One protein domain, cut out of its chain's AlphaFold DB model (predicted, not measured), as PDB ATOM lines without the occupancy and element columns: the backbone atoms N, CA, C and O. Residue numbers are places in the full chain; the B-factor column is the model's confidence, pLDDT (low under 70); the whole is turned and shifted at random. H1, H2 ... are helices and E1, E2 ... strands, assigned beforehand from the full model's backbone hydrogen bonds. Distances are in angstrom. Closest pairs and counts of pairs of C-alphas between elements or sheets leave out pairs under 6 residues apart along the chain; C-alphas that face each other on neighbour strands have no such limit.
ATOM      1  N   HIS A  11     109.353 165.531 134.529       80.25
ATOM      2  CA  HIS A  11     108.631 164.292 134.229       80.25
ATOM      3  C   HIS A  11     108.264 163.470 135.468       80.25
ATOM      4  O   HIS A  11     107.505 162.512 135.342       80.25
ATOM      5  N   THR A  12     108.732 163.830 136.666       83.94
ATOM      6  CA  THR A  12     108.472 163.040 137.880       83.94
ATOM      7  C   THR A  12     106.983 162.970 138.196       83.94
ATOM      8  O   THR A  12     106.472 161.887 138.466       83.94
ATOM      9  N   GLY A  13     106.246 164.076 138.063       86.00
ATOM     10  CA  GLY A  13     104.789 164.064 138.240       86.00
ATOM     11  C   GLY A  13     104.075 163.150 137.235       86.00
ATOM     12  O   GLY A  13     103.145 162.431 137.591       86.00
ATOM     13  N   GLN A  14     104.541 163.111 135.985       89.25
ATOM     14  CA  GLN A  14     103.984 162.237 134.951       89.25
ATOM     15  C   GLN A  14     104.308 160.759 135.211       89.25
ATOM     16  O   GLN A  14     103.440 159.905 135.031       89.25
ATOM     17  N   VAL A  15     105.525 160.456 135.678       92.25
ATOM     18  CA  VAL A  15     105.903 159.104 136.105       92.25
ATOM     19  C   VAL A  15     105.046 158.671 137.288       92.25
ATOM     20  O   VAL A  15     104.421 157.620 137.210       92.25
ATOM     21  N   ILE A  16     104.927 159.491 138.336       92.94
ATOM     22  CA  ILE A  16     104.075 159.191 139.497       92.94
ATOM     23  C   ILE A  16     102.634 158.940 139.051       92.94
ATOM     24  O   ILE A  16     102.028 157.965 139.491       92.94
ATOM     25  N   ASN A  17     102.094 159.745 138.134       92.81
ATOM     26  CA  ASN A  17     100.756 159.529 137.584       92.81
ATOM     27  C   ASN A  17     100.625 158.176 136.871       92.81
ATOM     28  O   ASN A  17      99.640 157.472 137.093       92.81
ATOM     29  N   ALA A  18     101.611 157.791 136.056       94.38
ATOM     30  CA  ALA A  18     101.620 156.498 135.380       94.38
ATOM     31  C   ALA A  18     101.736 155.330 136.377       94.38
ATOM     32  O   ALA A  18     100.949 154.389 136.305       94.38
ATOM     33  N   LEU A  19     102.656 155.419 137.342       96.75
ATOM     34  CA  LEU A  19     102.858 154.418 138.396       96.75
ATOM     35  C   LEU A  19     101.664 154.321 139.360       96.75
ATOM     36  O   LEU A  19     101.480 153.289 139.997       96.75
ATOM     37  N   SER A  20     100.835 155.364 139.449       97.06
ATOM     38  CA  SER A  20      99.622 155.407 140.280       97.06
ATOM     39  C   SER A  20      98.362 154.911 139.558       97.06
ATOM     40  O   SER A  20      97.252 155.049 140.087       97.06
ATOM     41  N   LEU A  21      98.482 154.381 138.334       97.38
ATOM     42  CA  LEU A  21      97.350 153.788 137.621       97.38
ATOM     43  C   LEU A  21      96.888 152.510 138.345       97.38
ATOM     44  O   LEU A  21      97.683 151.575 138.462       97.38
ATOM     45  N   PRO A  22      95.610 152.398 138.762       97.19
ATOM     46  CA  PRO A  22      95.119 151.229 139.502       97.19
ATOM     47  C   PRO A  22      95.364 149.906 138.777       97.19
ATOM     48  O   PRO A  22      95.804 148.930 139.374       97.19
ATOM     49  N   SER A  23      95.135 149.892 137.463       96.25
ATOM     50  CA  SER A  23      95.334 148.712 136.626       96.25
ATOM     51  C   SER A  23      96.808 148.332 136.467       96.25
ATOM     52  O   SER A  23      97.098 147.156 136.272       96.25
ATOM     53  N   LEU A  24      97.739 149.293 136.556       97.69
ATOM     54  CA  LEU A  24      99.177 149.010 136.541       97.69
ATOM     55  C   LEU A  24      99.635 148.433 137.882       97.69
ATOM     56  O   LEU A  24     100.314 147.413 137.882       97.69
ATOM     57  N   ILE A  25      99.206 149.033 138.999       98.19
ATOM     58  CA  ILE A  25      99.475 148.518 140.351       98.19
ATOM     59  C   ILE A  25      98.988 147.072 140.456       98.19
ATOM     60  O   ILE A  25      99.754 146.176 140.798       98.19
ATOM     61  N   ARG A  26      97.729 146.830 140.070       96.88
ATOM     62  CA  ARG A  26      97.127 145.495 140.053       96.88
ATOM     63  C   ARG A  26      97.928 144.511 139.196       96.88
ATOM     64  O   ARG A  26      98.137 143.387 139.633       96.88
ATOM     65  N   LEU A  27      98.352 144.920 137.995       95.81
ATOM     66  CA  LEU A  27      99.120 144.084 137.067       95.81
ATOM     67  C   LEU A  27     100.484 143.688 137.635       95.81
ATOM     68  O   LEU A  27     100.830 142.513 137.585       95.81
ATOM     69  N   VAL A  28     101.253 144.654 138.139       97.19
ATOM     70  CA  VAL A  28     102.608 144.412 138.654       97.19
ATOM     71  C   VAL A  28     102.549 143.513 139.885       97.19
ATOM     72  O   VAL A  28     103.189 142.466 139.883       97.19
ATOM     73  N   SER A  29     101.707 143.850 140.867       96.50
ATOM     74  CA  SER A  29     101.568 143.049 142.088       96.50
ATOM     75  C   SER A  29     101.021 141.647 141.820       96.50
ATOM     76  O   SER A  29     101.469 140.698 142.442       96.50
ATOM     77  N   GLU A  30     100.118 141.464 140.847       94.81
ATOM     78  CA  GLU A  30      99.664 140.112 140.483       94.81
ATOM     79  C   GLU A  30     100.805 139.235 139.967       94.81
ATOM     80  O   GLU A  30     100.869 138.056 140.311       94.81
ATOM     81  N   ILE A  31     101.670 139.785 139.108       93.75
ATOM     82  CA  ILE A  31     102.793 139.032 138.538       93.75
ATOM     83  C   ILE A  31     103.845 138.754 139.612       93.75
ATOM     84  O   ILE A  31     104.449 137.685 139.576       93.75
ATOM     85  N   ASP A  32     104.043 139.677 140.551       95.12
ATOM     86  CA  ASP A  32     104.938 139.495 141.693       95.12
ATOM     87  C   ASP A  32     104.444 138.371 142.622       95.12
ATOM     88  O   ASP A  32     105.108 137.346 142.777       95.12
ATOM     89  N   ASP A  33     103.202 138.479 143.109       92.94
ATOM     90  CA  ASP A  33     102.602 137.533 144.060       92.94
ATOM     91  C   ASP A  33     102.475 136.114 143.492       92.94
ATOM     92  O   ASP A  33     102.602 135.108 144.196       92.94
ATOM     93  N   ASN A  34     102.153 136.016 142.201       89.50
ATOM     94  CA  ASN A  34     101.742 134.757 141.593       89.50
ATOM     95  C   ASN A  34     102.741 134.237 140.558       89.50
ATOM     96  O   ASN A  34     102.552 133.128 140.042       89.50
ATOM     97  N   GLY A  35     103.780 134.997 140.236       88.31
ATOM     98  CA  GLY A  35     104.732 134.693 139.181       88.31
ATOM     99  C   GLY A  35     104.206 134.961 137.760       88.31
ATOM    100  O   GLY A  35     103.088 135.441 137.544       88.31
ATOM    101  N   PRO A  36     105.004 134.609 136.733       87.94
ATOM    102  CA  PRO A  36     104.749 134.992 135.348       87.94
ATOM    103  C   PRO A  36     103.414 134.487 134.789       87.94
ATOM    104  O   PRO A  36     103.040 133.317 134.941       87.94
ATOM    105  N   ILE A  37     102.730 135.333 134.017       83.50
ATOM    106  CA  ILE A  37     101.458 134.955 133.399       83.50
ATOM    107  C   ILE A  37     101.729 134.096 132.173       83.50
ATOM    108  O   ILE A  37     102.327 134.540 131.195       83.50
ATOM    109  N   SER A  38     101.258 132.854 132.226       75.19
ATOM    110  CA  SER A  38     101.495 131.821 131.218       75.19
ATOM    111  C   SER A  38     100.222 131.475 130.450       75.19
ATOM    112  O   SER A  38      99.129 131.540 131.007       75.19
ATOM    113  N   HIS A  39     100.349 130.984 129.211       66.19
ATOM    114  CA  HIS A  39      99.203 130.485 128.427       66.19
ATOM    115  C   HIS A  39      98.449 129.327 129.109       66.19
ATOM    116  O   HIS A  39      97.275 129.099 128.831       66.19
ATOM    117  N   ARG A  40      99.124 128.588 130.002       62.91
ATOM    118  CA  ARG A  40      98.567 127.424 130.712       62.91
ATOM    119  C   ARG A  40      97.764 127.775 131.966       62.91
ATOM    120  O   ARG A  40      97.021 126.924 132.437       62.91
ATOM    121  N   ARG A  41      97.885 128.994 132.508       62.09
ATOM    122  CA  ARG A  41      97.231 129.393 133.772       62.09
ATOM    123  C   ARG A  41      95.797 129.914 133.576       62.09
ATOM    124  O   ARG A  41      95.260 130.600 134.436       62.09
ATOM    125  N   GLY A  42      95.175 129.595 132.441       62.00
ATOM    126  CA  GLY A  42      93.880 130.138 132.036       62.00
ATOM    127  C   GLY A  42      94.006 131.440 131.244       62.00
ATOM    128  O   GLY A  42      95.092 131.840 130.822       62.00
ATOM    129  N   SER A  43      92.870 132.094 130.982       68.50
ATOM    130  CA  SER A  43      92.889 133.364 130.253       68.50
ATOM    131  C   SER A  43      93.495 134.462 131.130       68.50
ATOM    132  O   SER A  43      93.173 134.555 132.311       68.50
ATOM    133  N   LEU A  44      94.311 135.336 130.536       74.81
ATOM    134  CA  LEU A  44      94.824 136.559 131.166       74.81
ATOM    135  C   LEU A  44      93.706 137.363 131.864       74.81
ATOM    136  O   LEU A  44      93.910 137.924 132.929       74.81
ATOM    137  N   GLN A  45      92.500 137.356 131.292       78.12
ATOM    138  CA  GLN A  45      91.322 138.017 131.851       78.12
ATOM    139  C   GLN A  45      90.829 137.380 133.164       78.12
ATOM    140  O   GLN A  45      90.221 138.063 133.977       78.12
ATOM    141  N   GLY A  46      91.086 136.089 133.381       78.31
ATOM    142  CA  GLY A  46      90.712 135.387 134.610       78.31
ATOM    143  C   GLY A  46      91.546 135.821 135.817       78.31
ATOM    144  O   GLY A  46      90.994 135.960 136.901       78.31
ATOM    145  N   ALA A  47      92.841 136.099 135.620       79.62
ATOM    146  CA  ALA A  47      93.717 136.627 136.675       79.62
ATOM    147  C   ALA A  47      93.345 138.070 137.081       79.62
ATOM    148  O   ALA A  47      93.545 138.483 138.220       79.62
ATOM    149  N   PHE A  48      92.736 138.817 136.158       86.75
ATOM    150  CA  PHE A  48      92.327 140.212 136.339       86.75
ATOM    151  C   PHE A  48      90.816 140.381 136.177       86.75
ATOM    152  O   PHE A  48      90.351 141.202 135.386       86.75
ATOM    153  N   SER A  49      90.038 139.560 136.887       84.69
ATOM    154  CA  SER A  49      88.569 139.590 136.797       84.69
ATOM    155  C   SER A  49      87.954 140.930 137.230       84.69
ATOM    156  O   SER A  49      86.862 141.276 136.782       84.69
ATOM    157  N   ASP A  50      88.682 141.700 138.038       90.25
ATOM    158  CA  ASP A  50      88.357 143.050 138.495       90.25
ATOM    159  C   ASP A  50      88.620 144.143 137.441       90.25
ATOM    160  O   ASP A  50      88.104 145.255 137.562       90.25
ATOM    161  N   LEU A  51      89.381 143.843 136.379       91.69
ATOM    162  CA  LEU A  51      89.716 144.793 135.317       91.69
ATOM    163  C   LEU A  51      88.946 144.499 134.031       91.69
ATOM    164  O   LEU A  51      88.873 143.370 133.553       91.69
ATOM    165  N   THR A  52      88.464 145.544 133.364       91.56
ATOM    166  CA  THR A  52      87.978 145.406 131.984       91.56
ATOM    167  C   THR A  52      89.127 145.042 131.037       91.56
ATOM    168  O   THR A  52      90.285 145.412 131.252       91.56
ATOM    169  N   ARG A  53      88.811 144.390 129.910       89.69
ATOM    170  CA  ARG A  53      89.803 144.065 128.866       89.69
ATOM    171  C   ARG A  53      90.589 145.296 128.398       89.69
ATOM    172  O   ARG A  53      91.779 145.189 128.113       89.69
ATOM    173  N   HIS A  54      89.925 146.450 128.309       90.81
ATOM    174  CA  HIS A  54      90.558 147.708 127.917       90.81
ATOM    175  C   HIS A  54      91.561 148.195 128.973       90.81
ATOM    176  O   HIS A  54      92.693 148.511 128.625       90.81
ATOM    177  N   GLN A  55      91.186 148.195 130.257       93.38
ATOM    178  CA  GLN A  55      92.089 148.579 131.351       93.38
ATOM    179  C   GLN A  55      93.313 147.665 131.426       93.38
ATOM    180  O   GLN A  55      94.430 148.149 131.574       93.38
ATOM    181  N   LEU A  56      93.112 146.357 131.269       91.88
ATOM    182  CA  LEU A  56      94.198 145.382 131.249       91.88
ATOM    183  C   LEU A  56      95.127 145.583 130.044       91.88
ATOM    184  O   LEU A  56      96.346 145.582 130.199       91.88
ATOM    185  N   ARG A  57      94.569 145.793 128.842       91.38
ATOM    186  CA  ARG A  57      95.361 146.107 127.643       91.38
ATOM    187  C   ARG A  57      96.202 147.361 127.865       91.38
ATOM    188  O   ARG A  57      97.411 147.315 127.678       91.38
ATOM    189  N   TYR A  58      95.563 148.434 128.322       93.50
ATOM    190  CA  TYR A  58      96.223 149.701 128.598       93.50
ATOM    191  C   TYR A  58      97.328 149.557 129.654       93.50
ATOM    192  O   TYR A  58      98.430 150.058 129.453       93.50
ATOM    193  N   ALA A  59      97.081 148.819 130.742       94.75
ATOM    194  CA  ALA A  59      98.084 148.553 131.771       94.75
ATOM    195  C   ALA A  59      99.307 147.813 131.218       94.75
ATOM    196  O   ALA A  59     100.434 148.194 131.519       94.75
ATOM    197  N   ILE A  60      99.099 146.800 130.372       92.75
ATOM    198  CA  ILE A  60     100.189 146.062 129.719       92.75
ATOM    199  C   ILE A  60     100.983 146.976 128.791       92.75
ATOM    200  O   ILE A  60     102.212 146.940 128.805       92.75
ATOM    201  N   ASP A  61     100.306 147.803 127.996       93.19
ATOM    202  CA  ASP A  61     100.972 148.716 127.070       93.19
ATOM    203  C   ASP A  61     101.795 149.768 127.833       93.19
ATOM    204  O   ASP A  61     102.946 150.032 127.478       93.19
ATOM    205  N   VAL A  62     101.264 150.301 128.941       95.12
ATOM    206  CA  VAL A  62     102.006 151.190 129.848       95.12
ATOM    207  C   VAL A  62     103.200 150.470 130.471       95.12
ATOM    208  O   VAL A  62     104.307 150.998 130.389       95.12
ATOM    209  N   ALA A  63     103.006 149.275 131.036       95.56
ATOM    210  CA  ALA A  63     104.060 148.501 131.687       95.56
ATOM    211  C   ALA A  63     105.206 148.168 130.720       95.56
ATOM    212  O   ALA A  63     106.374 148.329 131.065       95.56
ATOM    213  N   ARG A  64     104.884 147.769 129.484       94.06
ATOM    214  CA  ARG A  64     105.879 147.506 128.433       94.06
ATOM    215  C   ARG A  64     106.634 148.765 128.047       94.06
ATOM    216  O   ARG A  64     107.854 148.734 127.938       94.06
ATOM    217  N   ALA A  65     105.919 149.867 127.846       93.81
ATOM    218  CA  ALA A  65     106.537 151.122 127.451       93.81
ATOM    219  C   ALA A  65     107.419 151.722 128.560       93.81
ATOM    220  O   ALA A  65     108.356 152.442 128.245       93.81
ATOM    221  N   LEU A  66     107.153 151.419 129.836       95.06
ATOM    222  CA  LEU A  66     108.032 151.767 130.960       95.06
ATOM    223  C   LEU A  66     109.145 150.731 131.208       95.06
ATOM    224  O   LEU A  66     109.974 150.937 132.086       95.06
ATOM    225  N   GLY A  67     109.176 149.622 130.460       95.56
ATOM    226  CA  GLY A  67     110.163 148.558 130.646       95.56
ATOM    227  C   GLY A  67     109.978 147.741 131.928       95.56
ATOM    228  O   GLY A  67     110.937 147.139 132.391       95.56
ATOM    229  N   LEU A  68     108.770 147.715 132.501       97.12
ATOM    230  CA  LEU A  68     108.440 147.003 133.746       97.12
ATOM    231  C   LEU A  68     108.115 145.525 133.521       97.12
ATOM    232  O   LEU A  68     108.222 144.710 134.432       97.12
ATOM    233  N   VAL A  69     107.689 145.170 132.307       94.75
ATOM    234  CA  VAL A  69     107.380 143.786 131.937       94.75
ATOM    235  C   VAL A  69     108.071 143.394 130.641       94.75
ATOM    236  O   VAL A  69     108.036 144.125 129.647       94.75
ATOM    237  N   HIS A  70     108.630 142.189 130.626       89.56
ATOM    238  CA  HIS A  70     109.009 141.495 129.406       89.56
ATOM    239  C   HIS A  70     107.815 140.748 128.817       89.56
ATOM    240  O   HIS A  70     106.988 140.172 129.529       89.56
ATOM    241  N   PHE A  71     107.761 140.742 127.485       82.62
ATOM    242  CA  PHE A  71     106.799 139.982 126.706       82.62
ATOM    243  C   PHE A  71     107.521 139.062 125.734       82.62
ATOM    244  O   PHE A  71     108.316 139.537 124.921       82.62
ATOM    245  N   THR A  72     107.183 137.776 125.772       76.38
ATOM    246  CA  THR A  72     107.740 136.786 124.849       76.38
ATOM    247  C   THR A  72     106.614 135.916 124.305       76.38
ATOM    248  O   THR A  72     106.083 135.066 125.015       76.38
ATOM    249  N   ASP A  73     106.253 136.109 123.032       66.12
ATOM    250  CA  ASP A  73     105.104 135.430 122.400       66.12
ATOM    251  C   ASP A  73     105.287 133.907 122.258       66.12
ATOM    252  O   ASP A  73     104.317 133.173 122.094       66.12
ATOM    253  N   HIS A  74     106.530 133.421 122.324       65.06
ATOM    254  CA  HIS A  74     106.867 132.001 122.163       65.06
ATOM    255  C   HIS A  74     107.319 131.324 123.461       65.06
ATOM    256  O   HIS A  74     107.644 130.137 123.455       65.06
ATOM    257  N   ALA A  75     107.352 132.054 124.580       64.88
ATOM    258  CA  ALA A  75     107.713 131.477 125.865       64.88
ATOM    259  C   ALA A  75     106.471 130.917 126.581       64.88
ATOM    260  O   ALA A  75     105.368 131.442 126.424       64.88
ATOM    261  N   PRO A  76     106.633 129.892 127.437       64.06
ATOM    262  CA  PRO A  76     105.545 129.402 128.282       64.06
ATOM    263  C   PRO A  76     104.928 130.513 129.146       64.06
ATOM    264  O   PRO A  76     103.711 130.534 129.338       64.06
ATOM    265  N   ALA A  77     105.774 131.442 129.610       69.31
ATOM    266  CA  ALA A  77     105.421 132.653 130.338       69.31
ATOM    267  C   ALA A  77     105.371 133.854 129.384       69.31
ATOM    268  O   ALA A  77     106.401 134.300 128.881       69.31
ATOM    269  N   ARG A  78     104.168 134.378 129.159       79.69
ATOM    270  CA  ARG A  78     103.896 135.473 128.228       79.69
ATOM    271  C   ARG A  78     104.283 136.834 128.792       79.69
ATOM    272  O   ARG A  78     104.788 137.664 128.045       79.69
ATOM    273  N   TYR A  79     104.033 137.052 130.082       86.75
ATOM    274  CA  TYR A  79     104.373 138.285 130.790       86.75
ATOM    275  C   TYR A  79     105.159 137.956 132.053       86.75
ATOM    276  O   TYR A  79     104.723 137.125 132.852       86.75
ATOM    277  N   ARG A  80     106.305 138.613 132.227       92.00
ATOM    278  CA  ARG A  80     107.164 138.525 133.415       92.00
ATOM    279  C   ARG A  80     107.634 139.928 133.784       92.00
ATOM    280  O   ARG A  80     107.851 140.726 132.873       92.00
ATOM    281  N   LEU A  81     107.801 140.211 135.072       95.50
ATOM    282  CA  LEU A  81     108.459 141.438 135.509       95.50
ATOM    283  C   LEU A  81     109.911 141.484 135.002       95.50
ATOM    284  O   LEU A  81     110.569 140.462 134.809       95.50
ATOM    285  N   THR A  82     110.376 142.682 134.684       96.38
ATOM    286  CA  THR A  82     111.813 142.958 134.580       96.38
ATOM    287  C   THR A  82     112.357 143.246 135.980       96.38
ATOM    288  O   THR A  82     111.566 143.396 136.905       96.38
ATOM    289  N   GLU A  83     113.669 143.419 136.135       96.75
ATOM    290  CA  GLU A  83     114.258 143.905 137.397       96.75
ATOM    291  C   GLU A  83     113.593 145.216 137.863       96.75
ATOM    292  O   GLU A  83     113.136 145.323 138.993       96.75
ATOM    293  N   ALA A  84     113.371 146.164 136.943       97.56
ATOM    294  CA  ALA A  84     112.638 147.399 137.241       97.56
ATOM    295  C   ALA A  84     111.195 147.158 137.715       97.56
ATOM    296  O   ALA A  84     110.662 147.935 138.507       97.56
ATOM    297  N   GLY A  85     110.542 146.115 137.196       97.94
ATOM    298  CA  GLY A  85     109.200 145.709 137.603       97.94
ATOM    299  C   GLY A  85     109.163 145.029 138.972       97.94
ATOM    300  O   GLY A  85     108.236 145.295 139.731       97.94
ATOM    301  N   GLU A  86     110.153 144.192 139.282       98.12
ATOM    302  CA  GLU A  86     110.313 143.523 140.583       98.12
ATOM    303  C   GLU A  86     110.608 144.559 141.679       98.12
ATOM    304  O   GLU A  86     109.870 144.649 142.659       98.12
ATOM    305  N   ASP A  87     111.566 145.460 141.448       98.25
ATOM    306  CA  ASP A  87     111.871 146.545 142.390       98.25
ATOM    307  C   ASP A  87     110.673 147.495 142.586       98.25
ATOM    308  O   ASP A  87     110.457 148.053 143.666       98.25
ATOM    309  N   LEU A  88     109.856 147.694 141.541       98.50
ATOM    310  CA  LEU A  88     108.621 148.473 141.655       98.50
ATOM    311  C   LEU A  88     107.578 147.757 142.521       98.50
ATOM    312  O   LEU A  88     106.856 148.426 143.262       98.50
ATOM    313  N   ALA A  89     107.480 146.428 142.435       98.38
ATOM    314  CA  ALA A  89     106.591 145.647 143.288       98.38
ATOM    315  C   ALA A  89     107.001 145.777 144.765       98.38
ATOM    316  O   ALA A  89     106.156 146.088 145.608       98.38
ATOM    317  N   GLU A  90     108.303 145.701 145.066       98.12
ATOM    318  CA  GLU A  90     108.830 145.948 146.415       98.12
ATOM    319  C   GLU A  90     108.531 147.380 146.903       98.12
ATOM    320  O   GLU A  90     108.136 147.601 148.062       98.12
ATOM    321  N   LEU A  91     108.653 148.376 146.018       97.94
ATOM    322  CA  LEU A  91     108.270 149.752 146.325       97.94
ATOM    323  C   LEU A  91     106.768 149.858 146.633       97.94
ATOM    324  O   LEU A  91     106.396 150.506 147.615       97.94
ATOM    325  N   TYR A  92     105.896 149.213 145.849       98.50
ATOM    326  CA  TYR A  92     104.453 149.175 146.111       98.50
ATOM    327  C   TYR A  92     104.128 148.538 147.459       98.50
ATOM    328  O   TYR A  92     103.308 149.077 148.204       98.50
ATOM    329  N   ASP A  93     104.808 147.459 147.827       98.19
ATOM    330  CA  ASP A  93     104.644 146.821 149.129       98.19
ATOM    331  C   ASP A  93     105.069 147.723 150.284       98.19
ATOM    332  O   ASP A  93     104.370 147.840 151.299       98.19
ATOM    333  N   THR A  94     106.190 148.419 150.120       97.56
ATOM    334  CA  THR A  94     106.690 149.385 151.100       97.56
ATOM    335  C   THR A  94     105.717 150.553 151.267       97.56
ATOM    336  O   THR A  94     105.379 150.935 152.395       97.56
ATOM    337  N   VAL A  95     105.175 151.061 150.160       97.69
ATOM    338  CA  VAL A  95     104.128 152.090 150.137       97.69
ATOM    339  C   VAL A  95     102.846 151.594 150.819       97.69
ATOM    340  O   VAL A  95     102.283 152.290 151.669       97.69
ATOM    341  N   ALA A  96     102.389 150.382 150.507       97.62
ATOM    342  CA  ALA A  96     101.189 149.799 151.097       97.62
ATOM    343  C   ALA A  96     101.360 149.545 152.601       97.62
ATOM    344  O   ALA A  96     100.422 149.730 153.379       97.62
ATOM    345  N   ARG A  97     102.555 149.133 153.041       96.94
ATOM    346  CA  ARG A  97     102.900 148.963 154.459       96.94
ATOM    347  C   ARG A  97     102.826 150.293 155.200       96.94
ATOM    348  O   ARG A  97     102.128 150.371 156.208       96.94
ATOM    349  N   TRP A  98     103.453 151.343 154.668       96.62
ATOM    350  CA  TRP A  98     103.346 152.694 155.225       96.62
ATOM    351  C   TRP A  98     101.888 153.144 155.334       96.62
ATOM    352  O   TRP A  98     101.459 153.622 156.382       96.62
ATOM    353  N   SER A  99     101.109 152.937 154.272       96.75
ATOM    354  CA  SER A  99      99.697 153.310 154.219       96.75
ATOM    355  C   SER A  99      98.864 152.594 155.288       96.75
ATOM    356  O   SER A  99      98.006 153.225 155.906       96.75
ATOM    357  N   ARG A 100      99.108 151.300 155.538       96.31
ATOM    358  CA  ARG A 100      98.426 150.542 156.601       96.31
ATOM    359  C   ARG A 100      98.775 151.084 157.985       96.31
ATOM    360  O   ARG A 100      97.863 151.315 158.773       96.31
ATOM    361  N   THR A 101     100.057 151.343 158.247       95.31
ATOM    362  CA  THR A 101     100.527 151.917 159.520       95.31
ATOM    363  C   THR A 101      99.873 153.266 159.812       95.31
ATOM    364  O   THR A 101      99.464 153.520 160.939       95.31
ATOM    365  N   HIS A 102      99.713 154.107 158.789       93.94
ATOM    366  CA  HIS A 102      99.151 155.455 158.925       93.94
ATOM    367  C   HIS A 102      97.649 155.528 158.616       93.94
ATOM    368  O   HIS A 102      97.090 156.620 158.563       93.94
ATOM    369  N   GLN A 103      96.997 154.382 158.388       94.25
ATOM    370  CA  GLN A 103      95.569 154.276 158.066       94.25
ATOM    371  C   GLN A 103      95.120 155.168 156.889       94.25
ATOM    372  O   GLN A 103      93.970 155.595 156.821       94.25
ATOM    373  N   TYR A 104      96.017 155.419 155.936       93.69
ATOM    374  CA  TYR A 104      95.789 156.299 154.790       93.69
ATOM    375  C   TYR A 104      95.407 155.492 153.534       93.69
ATOM    376  O   TYR A 104      95.976 154.424 153.330       93.69
ATOM    377  N   PRO A 105      94.497 155.945 152.655       92.69
ATOM    378  CA  PRO A 105      93.618 157.100 152.838       92.69
ATOM    379  C   PRO A 105      92.486 156.810 153.837       92.69
ATOM    380  O   PRO A 105      91.893 157.740 154.370       92.69
ATOM    381  N   SER A 106      92.197 155.529 154.100       94.06
ATOM    382  CA  SER A 106      91.295 155.081 155.161       94.06
ATOM    383  C   SER A 106      91.711 153.711 155.718       94.06
ATOM    384  O   SER A 106      92.566 153.008 155.162       94.06
ATOM    385  N   THR A 107      91.062 153.277 156.799       92.75
ATOM    386  CA  THR A 107      91.269 151.953 157.409       92.75
ATOM    387  C   THR A 107      90.747 150.800 156.548       92.75
ATOM    388  O   THR A 107      91.295 149.705 156.632       92.75
ATOM    389  N   VAL A 108      89.762 151.040 155.679       94.50
ATOM    390  CA  VAL A 108      89.097 150.003 154.862       94.50
ATOM    391  C   VAL A 108      89.602 149.929 153.419       94.50
ATOM    392  O   VAL A 108      89.133 149.100 152.646       94.50
ATOM    393  N   SER A 109      90.554 150.782 153.038       95.12
ATOM    394  CA  SER A 109      91.102 150.798 151.680       95.12
ATOM    395  C   SER A 109      91.836 149.498 151.342       95.12
ATOM    396  O   SER A 109      92.621 148.990 152.153       95.12
ATOM    397  N   ASP A 110      91.610 148.994 150.128       96.25
ATOM    398  CA  ASP A 110      92.334 147.851 149.573       96.25
ATOM    399  C   ASP A 110      93.782 148.211 149.199       96.25
ATOM    400  O   ASP A 110      94.196 149.371 149.257       96.25
ATOM    401  N   PHE A 111      94.578 147.202 148.842       96.81
ATOM    402  CA  PHE A 111      95.983 147.389 148.480       96.81
ATOM    403  C   PHE A 111      96.165 148.409 147.345       96.81
ATOM    404  O   PHE A 111      96.963 149.336 147.478       96.81
ATOM    405  N   VAL A 112      95.395 148.283 146.259       97.44
ATOM    406  CA  VAL A 112      95.527 149.140 145.072       97.44
ATOM    407  C   VAL A 112      95.237 150.601 145.415       97.44
ATOM    408  O   VAL A 112      96.019 151.484 145.065       97.44
ATOM    409  N   SER A 113      94.157 150.860 146.153       97.19
ATOM    410  CA  SER A 113      93.773 152.200 146.599       97.19
ATOM    411  C   SER A 113      94.824 152.798 147.532       97.19
ATOM    412  O   SER A 113      95.176 153.969 147.400       97.19
ATOM    413  N   ARG A 114      95.369 152.000 148.458       98.06
ATOM    414  CA  ARG A 114      96.447 152.427 149.361       98.06
ATOM    415  C   ARG A 114      97.682 152.877 148.591       98.06
ATOM    416  O   ARG A 114      98.153 153.993 148.801       98.06
ATOM    417  N   VAL A 115      98.156 152.043 147.669       98.31
ATOM    418  CA  VAL A 115      99.319 152.355 146.833       98.31
ATOM    419  C   VAL A 115      99.054 153.591 145.981       98.31
ATOM    420  O   VAL A 115      99.828 154.544 146.030       98.31
ATOM    421  N   GLN A 116      97.926 153.633 145.268       97.88
ATOM    422  CA  GLN A 116      97.569 154.757 144.407       97.88
ATOM    423  C   GLN A 116      97.547 156.089 145.166       97.88
ATOM    424  O   GLN A 116      98.119 157.077 144.702       97.88
ATOM    425  N   HIS A 117      96.845 156.146 146.298       96.50
ATOM    426  CA  HIS A 117      96.698 157.390 147.046       96.50
ATOM    427  C   HIS A 117      98.030 157.834 147.650       96.50
ATOM    428  O   HIS A 117      98.353 159.019 147.592       96.50
ATOM    429  N   THR A 118      98.827 156.908 148.189       96.75
ATOM    430  CA  THR A 118     100.129 157.264 148.759       96.75
ATOM    431  C   THR A 118     101.126 157.700 147.685       96.75
ATOM    432  O   THR A 118     101.838 158.672 147.907       96.75
ATOM    433  N   LEU A 119     101.156 157.078 146.502       95.69
ATOM    434  CA  LEU A 119     102.012 157.548 145.404       95.69
ATOM    435  C   LEU A 119     101.634 158.964 144.950       95.69
ATOM    436  O   LEU A 119     102.513 159.807 144.775       95.69
ATOM    437  N   LYS A 120     100.334 159.267 144.839       93.75
ATOM    438  CA  LYS A 120      99.864 160.635 144.562       93.75
ATOM    439  C   LYS A 120     100.292 161.617 145.654       93.75
ATOM    440  O   LYS A 120     100.737 162.712 145.331       93.75
ATOM    441  N   LEU A 121     100.224 161.209 146.923       92.94
ATOM    442  CA  LEU A 121     100.698 162.003 148.060       92.94
ATOM    443  C   LEU A 121     102.216 162.261 148.003       92.94
ATOM    444  O   LEU A 121     102.663 163.342 148.372       92.94
ATOM    445  N   LEU A 122     103.020 161.308 147.516       90.81
ATOM    446  CA  LEU A 122     104.464 161.513 147.338       90.81
ATOM    447  C   LEU A 122     104.770 162.618 146.324       90.81
ATOM    448  O   LEU A 122     105.718 163.373 146.544       90.81
ATOM    449  N   GLY A 123     103.964 162.710 145.261       85.44
ATOM    450  CA  GLY A 123     104.052 163.757 144.240       85.44
ATOM    451  C   GLY A 123     103.457 165.104 144.657       85.44
ATOM    452  O   GLY A 123     103.701 166.104 143.984       85.44
ATOM    453  N   ASP A 124     102.702 165.150 145.757       84.75
ATOM    454  CA  ASP A 124     102.148 166.383 146.309       84.75
ATOM    455  C   ASP A 124     103.129 167.021 147.305       84.75
ATOM    456  O   ASP A 124     103.287 166.592 148.453       84.75
ATOM    457  N   ASN A 125     103.806 168.078 146.855       70.38
ATOM    458  CA  ASN A 125     104.734 168.853 147.679       70.38
ATOM    459  C   ASN A 125     104.025 169.791 148.675       70.38
ATOM    460  O   ASN A 125     104.696 170.386 149.517       70.38
ATOM    461  N   GLY A 126     102.697 169.939 148.588       69.19
ATOM    462  CA  GLY A 126     101.898 170.831 149.431       69.19
ATOM    463  C   GLY A 126     101.194 170.150 150.608       69.19
ATOM    464  O   GLY A 126     100.558 170.836 151.410       69.19
ATOM    465  N   ALA A 127     101.284 168.825 150.739       76.44
ATOM    466  CA  ALA A 127     100.563 168.096 151.776       76.44
ATOM    467  C   ALA A 127     101.088 168.408 153.192       76.44
ATOM    468  O   ALA A 127     102.249 168.150 153.518       76.44
ATOM    469  N   VAL A 128     100.208 168.914 154.063       77.56
ATOM    470  CA  VAL A 128     100.500 169.152 155.485       77.56
ATOM    471  C   VAL A 128     100.176 167.889 156.280       77.56
ATOM    472  O   VAL A 128      99.019 167.484 156.370       77.56
ATOM    473  N   LEU A 129     101.202 167.263 156.858       82.25
ATOM    474  CA  LEU A 129     101.097 166.015 157.618       82.25
ATOM    475  C   LEU A 129     101.707 166.176 159.019       82.25
ATOM    476  O   LEU A 129     102.604 167.005 159.195       82.25
ATOM    477  N   PRO A 130     101.282 165.369 160.010       85.81
ATOM    478  CA  PRO A 130     101.974 165.279 161.294       85.81
ATOM    479  C   PRO A 130     103.462 164.950 161.107       85.81
ATOM    480  O   PRO A 130     103.815 164.186 160.208       85.81
ATOM    481  N   THR A 131     104.338 165.481 161.965       84.62
ATOM    482  CA  THR A 131     105.805 165.384 161.821       84.62
ATOM    483  C   THR A 131     106.312 163.953 161.628       84.62
ATOM    484  O   THR A 131     107.150 163.705 160.765       84.62
ATOM    485  N   GLU A 132     105.781 162.996 162.392       84.12
ATOM    486  CA  GLU A 132     106.162 161.581 162.295       84.12
ATOM    487  C   GLU A 132     105.765 160.974 160.940       84.12
ATOM    488  O   GLU A 132     106.577 160.337 160.265       84.12
ATOM    489  N   THR A 133     104.545 161.261 160.484       86.56
ATOM    490  CA  THR A 133     104.038 160.846 159.171       86.56
ATOM    491  C   THR A 133     104.844 161.483 158.040       86.56
ATOM    492  O   THR A 133     105.173 160.807 157.067       86.56
ATOM    493  N   ALA A 134     105.214 162.759 158.176       86.25
ATOM    494  CA  ALA A 134     106.041 163.477 157.212       86.25
ATOM    495  C   ALA A 134     107.456 162.885 157.116       86.25
ATOM    496  O   ALA A 134     107.977 162.724 156.011       86.25
ATOM    497  N   PHE A 135     108.061 162.502 158.245       86.69
ATOM    498  CA  PHE A 135     109.369 161.842 158.264       86.69
ATOM    499  C   PHE A 135     109.322 160.463 157.591       86.69
ATOM    500  O   PHE A 135     110.153 160.158 156.734       86.69
ATOM    501  N   ALA A 136     108.321 159.642 157.919       88.62
ATOM    502  CA  ALA A 136     108.122 158.339 157.286       88.62
ATOM    503  C   ALA A 136     107.830 158.463 155.776       88.62
ATOM    504  O   ALA A 136     108.360 157.694 154.976       88.62
ATOM    505  N   LEU A 137     107.053 159.470 155.365       90.19
ATOM    506  CA  LEU A 137     106.820 159.777 153.951       90.19
ATOM    507  C   LEU A 137     108.109 160.247 153.252       90.19
ATOM    508  O   LEU A 137     108.331 159.927 152.087       90.19
ATOM    509  N   GLY A 138     108.992 160.959 153.957       89.75
ATOM    510  CA  GLY A 138     110.317 161.335 153.460       89.75
ATOM    511  C   GLY A 138     111.184 160.125 153.098       89.75
ATOM    512  O   GLY A 138     111.868 160.147 152.077       89.75
ATOM    513  N   GLN A 139     111.102 159.039 153.871       90.44
ATOM    514  CA  GLN A 139     111.786 157.781 153.546       90.44
ATOM    515  C   GLN A 139     111.218 157.141 152.272       90.44
ATOM    516  O   GLN A 139     111.986 156.716 151.413       90.44
ATOM    517  N   LEU A 140     109.891 157.155 152.095       93.31
ATOM    518  CA  LEU A 140     109.260 156.698 150.851       93.31
ATOM    519  C   LEU A 140     109.664 157.547 149.641       93.31
ATOM    520  O   LEU A 140     109.894 157.004 148.563       93.31
ATOM    521  N   ARG A 141     109.784 158.872 149.805       92.06
ATOM    522  CA  ARG A 141     110.285 159.759 148.741       92.06
ATOM    523  C   ARG A 141     111.713 159.390 148.345       92.06
ATOM    524  O   ARG A 141     112.005 159.333 147.155       92.06
ATOM    525  N   THR A 142     112.577 159.101 149.316       91.38
ATOM    526  CA  THR A 142     113.944 158.635 149.046       91.38
ATOM    527  C   THR A 142     113.947 157.295 148.315       91.38
ATOM    528  O   THR A 142     114.663 157.176 147.328       91.38
ATOM    529  N   ALA A 143     113.118 156.330 148.726       93.50
ATOM    530  CA  ALA A 143     113.008 155.033 148.053       93.50
ATOM    531  C   ALA A 143     112.527 155.170 146.596       93.50
ATOM    532  O   ALA A 143     113.109 154.578 145.694       93.50
ATOM    533  N   LEU A 144     111.520 156.014 146.342       93.88
ATOM    534  CA  LEU A 144     111.073 156.317 144.979       93.88
ATOM    535  C   LEU A 144     112.181 156.990 144.152       93.88
ATOM    536  O   LEU A 144     112.358 156.666 142.982       93.88
ATOM    537  N   ALA A 145     112.917 157.936 144.740       91.75
ATOM    538  CA  ALA A 145     114.016 158.610 144.055       91.75
ATOM    539  C   ALA A 145     115.157 157.646 143.704       91.75
ATOM    540  O   ALA A 145     115.706 157.740 142.609       91.75
ATOM    541  N   ASP A 146     115.491 156.733 144.615       93.25
ATOM    542  CA  ASP A 146     116.501 155.696 144.407       93.25
ATOM    543  C   ASP A 146     116.074 154.728 143.297       93.25
ATOM    544  O   ASP A 146     116.815 154.526 142.339       93.25
ATOM    545  N   TRP A 147     114.821 154.262 143.325       95.50
ATOM    546  CA  TRP A 147     114.255 153.443 142.252       95.50
ATOM    547  C   TRP A 147     114.325 154.145 140.885       95.50
ATOM    548  O   TRP A 147     114.758 153.551 139.899       95.50
ATOM    549  N   LEU A 148     113.976 155.435 140.811       93.31
ATOM    550  CA  LEU A 148     114.089 156.219 139.571       93.31
ATOM    551  C   LEU A 148     115.541 156.411 139.113       93.31
ATOM    552  O   LEU A 148     115.790 156.528 137.913       93.31
ATOM    553  N   GLN A 149     116.485 156.472 140.053       92.12
ATOM    554  CA  GLN A 149     117.909 156.583 139.756       92.12
ATOM    555  C   GLN A 149     118.463 155.273 139.184       92.12
ATOM    556  O   GLN A 149     119.256 155.314 138.243       92.12
ATOM    557  N   THR A 150     118.032 154.136 139.730       95.69
ATOM    558  CA  THR A 150     118.397 152.792 139.263       95.69
ATOM    559  C   THR A 150     117.756 152.469 137.912       95.69
ATOM    560  O   THR A 150     118.385 151.829 137.072       95.69
ATOM    561  N   HIS A 151     116.548 152.991 137.657       95.12
ATOM    562  CA  HIS A 151     115.743 152.691 136.464       95.12
ATOM    563  C   HIS A 151     115.469 153.923 135.576       95.12
ATOM    564  O   HIS A 151     114.306 154.266 135.316       95.12
ATOM    565  N   PRO A 152     116.505 154.602 135.038       91.69
ATOM    566  CA  PRO A 152     116.351 155.853 134.286       91.69
ATOM    567  C   PRO A 152     115.537 155.700 132.988       91.69
ATOM    568  O   PRO A 152     114.965 156.674 132.488       91.69
ATOM    569  N   GLN A 153     115.423 154.484 132.443       91.69
ATOM    570  CA  GLN A 153     114.577 154.174 131.287       91.69
ATOM    571  C   GLN A 153     113.106 154.558 131.502       91.69
ATOM    572  O   GLN A 153     112.429 154.929 130.544       91.69
ATOM    573  N   VAL A 154     112.623 154.532 132.747       91.44
ATOM    574  CA  VAL A 154     111.242 154.891 133.096       91.44
ATOM    575  C   VAL A 154     111.004 156.385 132.866       91.44
ATOM    576  O   VAL A 154     110.011 156.769 132.242       91.44
TER     577      VAL A 154
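AT A GLANCE: This is residues 11 to 154 of the 173 residues of an uncharacterized protein of Streptomyces sp. BK161 (UniProt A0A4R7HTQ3). What does the model look like? It is a body of crossed helices: the two longest, H5 and H7, lie side by side and run opposite ways, while H2 crosses H5 at residues 85 to 92 and H6 crosses it at residues 92 to 100. H1 lies alongside H6, H4 crosses H2, and the small hairpin E1 E2, with the short H3, lies towards one end of the longest axis. What is it made of? The printed part has 144 residues, with seven named helices and two named strands in the order H1 H2 H3 H4 E1 E2 H5 H6 H7; the class is mostly helix, and the sheet, order E1 - E2, is antiparallel. How spread out is it? It is compact, with a radius of gyration of the C-alphas of 15.5 A, and only just elongated, spanning 51 by 34 by 22 A.

HOW THE PARTS SIT: What does the first helix meet? H1, residues 12 to 19, touches residues 119 to 123 of H6, residues 111 to 123, at a shallow tilt of 6 degrees, opposite ways; the closest C-alphas, of Gly 13 and Gly 123, are 6.1 A apart. What comes next along the printed part? H2, residues 22 to 34, touches H4, residues 53 to 65, with its residues 23 to 27 alone, about perpendicular at 77 degrees, closest at the C-alphas of Leu 24 and Ala 59, 4.9 A. H3, residues 44 to 47, is close to H4 but not clearly touching, the closest C-alphas being those of Gln 45 and Arg 53, 6.9 A. How do the strands pair? E1, residues 69 to 71, and E2, residues 77 to 81, form an antiparallel hairpin, with N 70 and O 80 at 2.8 A, within hydrogen-bond range; residues 37 to 38 pair antiparallel with residues 77 to 79 of E2. How do the last helices stand? H5, residues 83 to 101, touches H2 and H6 about perpendicular, at 75 and 86 degrees, with closest C-alphas Ser 29 and Ala 89, 5.8 A, and Ala 96 and Val 115, 5.3 A. H7, residues 131 to 150, touches H5 at a shallow tilt of 5 degrees, opposite ways, closest at the C-alphas of Val 95 and Leu 140, 6.9 A. In H1, H2, H4, H5, H6 and H7 every O i to N i+4 pair is within hydrogen-bond range, and H3 is too short for such a pair.

IN THESE COORDINATES: Where do the first and last elements lie? H1 begins at C-alpha 12, (108.472, 163.040, 137.880), and H7 ends at C-alpha 150, (118.397, 152.792, 139.263). Which elements are longest? From first to last C-alpha H7 measures 28.7 A, H5 27.2 A, H6 18.7 A, H4 18.2 A and H2 17.9 A.

THE WHOLE: How far does it reach? The two C-alphas farthest apart, of His 74 and Thr 131, are 51.8 A apart. Are there cuts or long links? The printed part has no cut and no long link. Where is confidence low? pLDDT is under 70 at residues 39 to 43, residues 73 to 77 and residue 126.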